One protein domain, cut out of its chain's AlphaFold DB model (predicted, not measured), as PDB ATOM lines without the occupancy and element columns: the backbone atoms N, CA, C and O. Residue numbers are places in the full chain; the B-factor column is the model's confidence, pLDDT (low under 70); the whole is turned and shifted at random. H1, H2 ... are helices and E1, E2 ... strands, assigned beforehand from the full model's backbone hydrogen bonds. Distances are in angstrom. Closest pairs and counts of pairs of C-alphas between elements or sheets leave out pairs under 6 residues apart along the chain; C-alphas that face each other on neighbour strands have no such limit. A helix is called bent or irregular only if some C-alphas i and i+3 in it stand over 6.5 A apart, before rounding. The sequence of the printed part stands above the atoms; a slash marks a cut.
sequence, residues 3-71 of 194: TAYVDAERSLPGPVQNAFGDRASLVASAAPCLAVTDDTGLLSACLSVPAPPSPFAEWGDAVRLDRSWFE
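What this domain is: This is residues 3 to 71 of the 194 residues of a protein of Haloarcula vallismortis (UniProt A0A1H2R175). A small four-stranded sheet has one kinked helix, H1, over one face, while the unnamed last stretch, residues 60 to 71, runs on the side away from H1. The printed part has 69 residues, under half in named elements, ordered E1 H1 E2 E3 E4. The antiparallel sheet runs E3 E2 E1 E4; the class is mixed, helices and strands, in two layers, a helix on one face of a sheet. It is compact, radius of gyration of the C-alphas 11.1 A, and flat, spanning 31 by 29 by 15 A.

Where its parts are: E3 is residues 44 to 47, E2 is residues 33 to 37, 12.9 A long from first to last C-alpha, E1 is residues 3 to 6, with C-alpha 3 at (-3.857, 20.107, 25.359), and E4 is residues 56 to 59, with C-alpha 59 at (1.105, 21.221, 29.219). H1, residues 14 to 30 (16.5 A), is irregular: C-alphas 19 and 22 are 9.4 A apart.

How they stand to each other: Hairpin E2 and E3 has N 34 and O 47 at 2.8 A; E2 and E1, N 35 and O 4 at 2.7 A; E1 and E4, N 3 and O 58 at 2.9 A. H1 is on the sheet, height 9.2 A; its closest C-alphas to E2 are Val 27 and Ala 35, 6.8 A. In H1, 8 of 13 O i to N i+4 and 9 of 14 O i to N i+3 pairs are within hydrogen-bond range.

The domain as a whole: C-alphas 22 and 71 are farthest apart, 31.8 A. The printed part has no cut; no link is long. No printed residue is under pLDDT 70.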
ATOM      1  N   THR A   3      -2.425  20.045  25.662       98.31
ATOM      2  CA  THR A   3      -3.857  20.107  25.359       98.31
ATOM      3  C   THR A   3      -4.267  21.561  25.186       98.31
ATOM      4  O   THR A   3      -3.920  22.413  26.003       98.31
ATOM      5  N   ALA A   4      -5.014  21.841  24.125       97.56
ATOM      6  CA  ALA A   4      -5.556  23.161  23.871       97.56
ATOM      7  C   ALA A   4      -6.957  23.064  23.283       97.56
ATOM      8  O   ALA A   4      -7.176  22.277  22.364       97.56
ATOM      9  N   TYR A   5      -7.890  23.878  23.768       97.44
ATOM     10  CA  TYR A   5      -9.109  24.153  23.017       97.44
ATOM     11  C   TYR A   5      -8.889  25.409  22.178       97.44
ATOM     12  O   TYR A   5      -8.572  26.472  22.714       97.44
ATOM     13  N   VAL A   6      -9.014  25.245  20.864       95.06
ATOM     14  CA  VAL A   6      -8.835  26.276  19.845       95.06
ATOM     15  C   VAL A   6     -10.208  26.575  19.258       95.06
ATOM     16  O   VAL A   6     -10.871  25.673  18.743       95.06
ATOM     17  N   ASP A   7     -10.638  27.824  19.343       90.12
ATOM     18  CA  ASP A   7     -11.869  28.310  18.728       90.12
ATOM     19  C   ASP A   7     -11.657  28.658  17.243       90.12
ATOM     20  O   ASP A   7     -10.595  28.426  16.668       90.12
ATOM     21  N   ALA A   8     -12.690  29.180  16.583       79.50
ATOM     22  CA  ALA A   8     -12.651  29.534  15.164       79.50
ATOM     23  C   ALA A   8     -11.920  30.872  14.878       79.50
ATOM     24  O   ALA A   8     -12.295  31.605  13.960       79.50
ATOM     25  N   GLU A   9     -10.892  31.225  15.657       75.75
ATOM     26  CA  GLU A   9     -10.111  32.448  15.457       75.75
ATOM     27  C   GLU A   9      -9.262  32.427  14.172       75.75
ATOM     28  O   GLU A   9      -8.825  31.391  13.668       75.75
ATOM     29  N   ARG A  10      -8.963  33.624  13.641       71.44
ATOM     30  CA  ARG A  10      -8.170  33.794  12.404       71.44
ATOM     31  C   ARG A  10      -6.717  33.325  12.530       71.44
ATOM     32  O   ARG A  10      -6.064  33.132  11.505       71.44
ATOM     33  N   SER A  11      -6.186  33.202  13.745       84.69
ATOM     34  CA  SER A  11      -4.794  32.820  13.984       84.69
ATOM     35  C   SER A  11      -4.657  31.946  15.220       84.69
ATOM     36  O   SER A  11      -5.264  32.230  16.243       84.69
ATOM     37  N   LEU A  12      -3.790  30.936  15.149       91.38
ATOM     38  CA  LEU A  12      -3.543  30.050  16.284       91.38
ATOM     39  C   LEU A  12      -2.756  30.741  17.407       91.38
ATOM     40  O   LEU A  12      -1.791  31.455  17.116       91.38
ATOM     41  N   PRO A  13      -3.051  30.444  18.684       91.69
ATOM     42  CA  PRO A  13      -2.231  30.895  19.803       91.69
ATOM     43  C   PRO A  13      -0.783  30.389  19.705       91.69
ATOM     44  O   PRO A  13      -0.532  29.246  19.317       91.69
ATOM     45  N   GLY A  14       0.183  31.212  20.123       94.44
ATOM     46  CA  GLY A  14       1.615  30.871  20.100       94.44
ATOM     47  C   GLY A  14       1.970  29.520  20.749       94.44
ATOM     48  O   GLY A  14       2.720  28.754  20.144       94.44
ATOM     49  N   PRO A  15       1.408  29.157  21.921       96.38
ATOM     50  CA  PRO A  15       1.633  27.839  22.517       96.38
ATOM     51  C   PRO A  15       1.213  26.670  21.614       96.38
ATOM     52  O   PRO A  15       1.915  25.665  21.565       96.38
ATOM     53  N   VAL A  16       0.114  26.816  20.864       96.06
ATOM     54  CA  VAL A  16      -0.368  25.795  19.920       96.06
ATOM     55  C   VAL A  16       0.583  25.684  18.730       96.06
ATOM     56  O   VAL A  16       0.963  24.579  18.353       96.06
ATOM     57  N   GLN A  17       1.031  26.817  18.181       95.38
ATOM     58  CA  GLN A  17       2.017  26.825  17.094       95.38
ATOM     59  C   GLN A  17       3.319  26.131  17.513       95.38
ATOM     60  O   GLN A  17       3.841  25.300  16.776       95.38
ATOM     61  N   ASN A  18       3.804  26.411  18.724       95.50
ATOM     62  CA  ASN A  18       5.026  25.806  19.248       95.50
ATOM     63  C   ASN A  18       4.877  24.298  19.495       95.50
ATOM     64  O   ASN A  18       5.803  23.546  19.210       95.50
ATOM     65  N   ALA A  19       3.731  23.855  20.019       96.38
ATOM     66  CA  ALA A  19       3.500  22.445  20.324       96.38
ATOM     67  C   ALA A  19       3.334  21.582  19.061       96.38
ATOM     68  O   ALA A  19       3.815  20.452  19.019       96.38
ATOM     69  N   PHE A  20       2.671  22.105  18.024       95.19
ATOM     70  CA  PHE A  20       2.403  21.355  16.793       95.19
ATOM     71  C   PHE A  20       3.447  21.573  15.689       95.19
ATOM     72  O   PHE A  20       3.557  20.730  14.794       95.19
ATOM     73  N   GLY A  21       4.221  22.661  15.743       94.00
ATOM     74  CA  GLY A  21       5.241  22.994  14.749       94.00
ATOM     75  C   GLY A  21       4.658  23.053  13.337       94.00
ATOM     76  O   GLY A  21       3.636  23.699  13.102       94.00
ATOM     77  N   ASP A  22       5.256  22.308  12.407       92.56
ATOM     78  CA  ASP A  22       4.823  22.230  11.004       92.56
ATOM     79  C   ASP A  22       3.356  21.776  10.840       92.56
ATOM     80  O   ASP A  22       2.683  22.132   9.868       92.56
ATOM     81  N   ARG A  23       2.824  21.041  11.827       93.50
ATOM     82  CA  ARG A  23       1.439  20.538  11.851       93.50
ATOM     83  C   ARG A  23       0.423  21.567  12.344       93.50
ATOM     84  O   ARG A  23      -0.778  21.312  12.296       93.50
ATOM     85  N   ALA A  24       0.854  22.751  12.785       93.94
ATOM     86  CA  ALA A  24      -0.054  23.785  13.281       93.94
ATOM     87  C   ALA A  24      -1.116  24.179  12.234       93.94
ATOM     88  O   ALA A  24      -2.275  24.394  12.572       93.94
ATOM     89  N   SER A  25      -0.771  24.180  10.943       92.19
ATOM     90  CA  SER A  25      -1.728  24.450   9.855       92.19
ATOM     91  C   SER A  25      -2.909  23.463   9.810       92.19
ATOM     92  O   SER A  25      -4.030  23.838   9.447       92.19
ATOM     93  N   LEU A  26      -2.691  22.216  10.233       93.56
ATOM     94  CA  LEU A  26      -3.719  21.179  10.297       93.56
ATOM     95  C   LEU A  26      -4.627  21.364  11.519       93.56
ATOM     96  O   LEU A  26      -5.831  21.129  11.417       93.56
ATOM     97  N   VAL A  27      -4.095  21.896  12.626       95.19
ATOM     98  CA  VAL A  27      -4.908  22.344  13.771       95.19
ATOM     99  C   VAL A  27      -5.797  23.523  13.376       95.19
ATOM    100  O   VAL A  27      -6.997  23.488  13.635       95.19
ATOM    101  N   ALA A  28      -5.253  24.521  12.674       93.12
ATOM    102  CA  ALA A  28      -6.030  25.667  12.189       93.12
ATOM    103  C   ALA A  28      -7.186  25.232  11.271       93.12
ATOM    104  O   ALA A  28      -8.293  25.745  11.372       93.12
ATOM    105  N   SER A  29      -6.950  24.233  10.418       91.94
ATOM    106  CA  SER A  29      -7.975  23.670   9.524       91.94
ATOM    107  C   SER A  29      -9.012  22.802  10.255       91.94
ATOM    108  O   SER A  29     -10.069  22.480   9.704       91.94
ATOM    109  N   ALA A  30      -8.695  22.355  11.471       93.50
ATOM    110  CA  ALA A  30      -9.582  21.573  12.322       93.50
ATOM    111  C   ALA A  30     -10.418  22.431  13.277       93.50
ATOM    112  O   ALA A  30     -11.414  21.922  13.786       93.50
ATOM    113  N   ALA A  31     -10.030  23.689  13.497       92.31
ATOM    114  CA  ALA A  31     -10.730  24.615  14.368       92.31
ATOM    115  C   ALA A  31     -12.210  24.809  13.951       92.31
ATOM    116  O   ALA A  31     -12.509  24.827  12.752       92.31
ATOM    117  N   PRO A  32     -13.138  24.961  14.915       93.38
ATOM    118  CA  PRO A  32     -12.920  24.854  16.359       93.38
ATOM    119  C   PRO A  32     -12.686  23.396  16.808       93.38
ATOM    120  O   PRO A  32     -13.395  22.477  16.386       93.38
ATOM    121  N   CYS A  33     -11.678  23.158  17.656       95.75
ATOM    122  CA  CYS A  33     -11.321  21.810  18.109       95.75
ATOM    123  C   CYS A  33     -10.523  21.773  19.420       95.75
ATOM    124  O   CYS A  33      -9.840  22.724  19.792       95.75
ATOM    125  N   LEU A  34     -10.557  20.618  20.089       97.44
ATOM    126  CA  LEU A  34      -9.601  20.258  21.131       97.44
ATOM    127  C   LEU A  34      -8.388  19.581  20.484       97.44
ATOM    128  O   LEU A  34      -8.492  18.461  19.978       97.44
ATOM    129  N   ALA A  35      -7.252  20.262  20.501       97.50
ATOM    130  CA  ALA A  35      -5.984  19.808  19.961       97.50
ATOM    131  C   ALA A  35      -5.126  19.166  21.060       97.50
ATOM    132  O   ALA A  35      -4.949  19.727  22.145       97.50
ATOM    133  N   VAL A  36      -4.568  17.992  20.769       97.75
ATOM    134  CA  VAL A  36      -3.730  17.218  21.687       97.75
ATOM    135  C   VAL A  36      -2.472  16.739  20.965       97.75
ATOM    136  O   VAL A  36      -2.555  16.175  19.874       97.75
ATOM    137  N   THR A  37      -1.311  16.930  21.589       97.50
ATOM    138  CA  THR A  37      -0.030  16.355  21.141       97.50
ATOM    139  C   THR A  37       0.843  16.023  22.347       97.50
ATOM    140  O   THR A  37       0.596  16.491  23.458       97.50
ATOM    141  N   ASP A  38       1.867  15.206  22.165       95.56
ATOM    142  CA  ASP A  38       2.974  15.061  23.112       95.56
ATOM    143  C   ASP A  38       4.250  15.734  22.577       95.56
ATOM    144  O   ASP A  38       4.265  16.282  21.473       95.56
ATOM    145  N   ASP A  39       5.305  15.722  23.388       92.31
ATOM    146  CA  ASP A  39       6.625  16.299  23.109       92.31
ATOM    147  C   ASP A  39       7.539  15.377  22.286       92.31
ATOM    148  O   ASP A  39       8.563  15.826  21.771       92.31
ATOM    149  N   THR A  40       7.165  14.106  22.122       90.19
ATOM    150  CA  THR A  40       7.901  13.110  21.328       90.19
ATOM    151  C   THR A  40       7.237  12.784  19.984       90.19
ATOM    152  O   THR A  40       7.839  12.104  19.153       90.19
ATOM    153  N   GLY A  41       6.030  13.302  19.733       84.06
ATOM    154  CA  GLY A  41       5.284  13.145  18.482       84.06
ATOM    155  C   GLY A  41       4.543  11.812  18.330       84.06
ATOM    156  O   GLY A  41       4.158  11.461  17.214       84.06
ATOM    157  N   LEU A  42       4.335  11.068  19.419       91.19
ATOM    158  CA  LEU A  42       3.580   9.809  19.442       91.19
ATOM    159  C   LEU A  42       2.065   9.997  19.259       91.19
ATOM    160  O   LEU A  42       1.388   9.119  18.726       91.19
ATOM    161  N   LEU A  43       1.526  11.126  19.709       92.50
ATOM    162  CA  LEU A  43       0.124  11.505  19.668       92.50
ATOM    163  C   LEU A  43      -0.024  12.839  18.938       92.50
ATOM    164  O   LEU A  43       0.690  13.803  19.197       92.50
ATOM    165  N   SER A  44      -1.006  12.895  18.045       95.06
ATOM    166  CA  SER A  44      -1.425  14.101  17.340       95.06
ATOM    167  C   SER A  44      -2.896  13.943  17.001       95.06
ATOM    168  O   SER A  44      -3.262  13.031  16.259       95.06
ATOM    169  N   ALA A  45      -3.758  14.767  17.586       96.75
ATOM    170  CA  ALA A  45      -5.195  14.650  17.389       96.75
ATOM    171  C   ALA A  45      -5.902  15.995  17.541       96.75
ATOM    172  O   ALA A  45      -5.587  16.772  18.438       96.75
ATOM    173  N   CYS A  46      -6.918  16.210  16.711       97.31
ATOM    174  CA  CYS A  46      -7.921  17.250  16.882       97.31
ATOM    175  C   CYS A  46      -9.296  16.597  17.027       97.31
ATOM    176  O   CYS A  46      -9.701  15.794  16.183       97.31
ATOM    177  N   LEU A  47     -10.027  16.958  18.076       96.62
ATOM    178  CA  LEU A  47     -11.376  16.476  18.362       96.62
ATOM    179  C   LEU A  47     -12.369  17.628  18.198       96.62
ATOM    180  O   LEU A  47     -12.162  18.700  18.765       96.62
ATOM    181  N   SER A  48     -13.465  17.424  17.468       94.81
ATOM    182  CA  SER A  48     -14.588  18.370  17.530       94.81
ATOM    183  C   SER A  48     -15.219  18.328  18.920       94.81
ATOM    184  O   SER A  48     -15.428  17.232  19.447       94.81
ATOM    185  N   VAL A  49     -15.599  19.478  19.471       94.56
ATOM    186  CA  VAL A  49     -16.163  19.563  20.822       94.56
ATOM    187  C   VAL A  49     -17.603  20.081  20.754       94.56
ATOM    188  O   VAL A  49     -17.788  21.255  20.448       94.56
ATOM    189  N   PRO A  50     -18.620  19.230  20.987       92.44
ATOM    190  CA  PRO A  50     -20.027  19.640  20.944       92.44
ATOM    191  C   PRO A  50     -20.388  20.742  21.951       92.44
ATOM    192  O   PRO A  50     -21.136  21.654  21.615       92.44
ATOM    193  N   ALA A  51     -19.838  20.667  23.167       92.56
ATOM    194  CA  ALA A  51     -20.031  21.648  24.230       92.56
ATOM    195  C   ALA A  51     -18.673  22.274  24.598       92.56
ATOM    196  O   ALA A  51     -17.997  21.804  25.517       92.56
ATOM    197  N   PRO A  52     -18.208  23.268  23.826       92.31
ATOM    198  CA  PRO A  52     -16.841  23.748  23.925       92.31
ATOM    199  C   PRO A  52     -16.554  24.471  25.251       92.31
ATOM    200  O   PRO A  52     -17.376  25.267  25.706       92.31
ATOM    201  N   PRO A  53     -15.383  24.240  25.875       93.88
ATOM    202  CA  PRO A  53     -14.915  25.077  26.975       93.88
ATOM    203  C   PRO A  53     -14.438  26.445  26.469       93.88
ATOM    204  O   PRO A  53     -14.250  26.660  25.272       93.88
ATOM    205  N   SER A  54     -14.142  27.362  27.394       92.31
ATOM    206  CA  SER A  54     -13.359  28.555  27.057       92.31
ATOM    207  C   SER A  54     -11.982  28.160  26.492       92.31
ATOM    208  O   SER A  54     -11.404  27.179  26.972       92.31
ATOM    209  N   PRO A  55     -11.429  28.913  25.522       95.00
ATOM    210  CA  PRO A  55     -10.109  28.640  24.961       95.00
ATOM    211  C   PRO A  55      -9.016  28.531  26.028       95.00
ATOM    212  O   PRO A  55      -8.953  29.321  26.972       95.00
ATOM    213  N   PHE A  56      -8.137  27.544  25.870       96.62
ATOM    214  CA  PHE A  56      -6.989  27.323  26.751       96.62
ATOM    215  C   PHE A  56      -5.870  26.608  25.995       96.62
ATOM    216  O   PHE A  56      -6.115  25.979  24.969       96.62
ATOM    217  N   ALA A  57      -4.642  26.677  26.513       97.44
ATOM    218  CA  ALA A  57      -3.501  25.935  25.991       97.44
ATOM    219  C   ALA A  57      -2.501  25.653  27.116       97.44
ATOM    220  O   ALA A  57      -1.950  26.585  27.703       97.44
ATOM    221  N   GLU A  58      -2.259  24.379  27.418       97.12
ATOM    222  CA  GLU A  58      -1.412  23.987  28.544       97.12
ATOM    223  C   GLU A  58      -0.684  22.660  28.321       97.12
ATOM    224  O   GLU A  58      -1.103  21.804  27.540       97.12
ATOM    225  N   TRP A  59       0.423  22.497  29.046       97.81
ATOM    226  CA  TRP A  59       1.105  21.221  29.219       97.81
ATOM    227  C   TRP A  59       0.717  20.614  30.566       97.81
ATOM    228  O   TRP A  59       0.673  21.319  31.572       97.81
ATOM    229  N   GLY A  60       0.500  19.303  30.590       96.19
ATOM    230  CA  GLY A  60       0.247  18.536  31.807       96.19
ATOM    231  C   GLY A  60       0.710  17.085  31.695       96.19
ATOM    232  O   GLY A  60       1.131  16.625  30.629       96.19
ATOM    233  N   ASP A  61       0.607  16.349  32.798       95.38
ATOM    234  CA  ASP A  61       1.010  14.936  32.872       95.38
ATOM    235  C   ASP A  61       0.066  14.005  32.087       95.38
ATOM    236  O   ASP A  61       0.448  12.905  31.694       95.38
ATOM    237  N   ALA A  62      -1.158  14.461  31.810       95.06
ATOM    238  CA  ALA A  62      -2.178  13.742  31.055       95.06
ATOM    239  C   ALA A  62      -2.921  14.680  30.093       95.06
ATOM    240  O   ALA A  62      -2.834  15.903  30.200       95.06
ATOM    241  N   VAL A  63      -3.657  14.094  29.146       95.62
ATOM    242  CA  VAL A  63      -4.574  14.850  28.284       95.62
ATOM    243  C   VAL A  63      -5.736  15.357  29.131       95.62
ATOM    244  O   VAL A  63      -6.379  14.570  29.830       95.62
ATOM    245  N   ARG A  64      -6.029  16.655  29.055       95.94
ATOM    246  CA  ARG A  64      -7.186  17.233  29.739       95.94
ATOM    247  C   ARG A  64      -8.451  16.995  28.920       95.94
ATOM    248  O   ARG A  64      -8.613  17.547  27.837       95.94
ATOM    249  N   LEU A  65      -9.359  16.196  29.466       94.12
ATOM    250  CA  LEU A  65     -10.685  15.952  28.908       94.12
ATOM    251  C   LEU A  65     -11.714  16.108  30.018       94.12
ATOM    252  O   LEU A  65     -11.558  15.515  31.085       94.12
ATOM    253  N   ASP A  66     -12.769  16.867  29.745       93.81
ATOM    254  CA  ASP A  66     -13.966  16.869  30.574       93.81
ATOM    255  C   ASP A  66     -15.100  16.170  29.827       93.81
ATOM    256  O   ASP A  66     -15.325  16.394  28.638       93.81
ATOM    257  N   ARG A  67     -15.820  15.306  30.536       91.25
ATOM    258  CA  ARG A  67     -16.934  14.541  29.979       91.25
ATOM    259  C   ARG A  67     -18.069  15.451  29.504       91.25
ATOM    260  O   ARG A  67     -18.688  15.174  28.481       91.25
ATOM    261  N   SER A  68     -18.292  16.560  30.209       91.50
ATOM    262  CA  SER A  68     -19.305  17.562  29.865       91.50
ATOM    263  C   SER A  68     -19.063  18.230  28.511       91.50
ATOM    264  O   SER A  68     -19.997  18.776  27.933       91.50
ATOM    265  N   TRP A  69     -17.843  18.152  27.969       94.62
ATOM    266  CA  TRP A  69     -17.523  18.700  26.652       94.62
ATOM    267  C   TRP A  69     -18.047  17.842  25.498       94.62
ATOM    268  O   TRP A  69     -18.232  18.338  24.385       94.62
ATOM    269  N   PHE A  70     -18.275  16.551  25.749       93.69
ATOM    270  CA  PHE A  70     -18.573  15.548  24.723       93.69
ATOM    271  C   PHE A  70     -19.913  14.843  24.926       93.69
ATOM    272  O   PHE A  70     -20.329  14.059  24.073       93.69
ATOM    273  N   GLU A  71     -20.590  15.101  26.041       90.06
ATOM    274  CA  GLU A  71     -21.833  14.433  26.400       90.06
ATOM    275  C   GLU A  71     -22.871  15.442  26.883       90.06
ATOM    276  O   GLU A  71     -22.523  16.360  27.632       90.06
TER     277      GLU A  71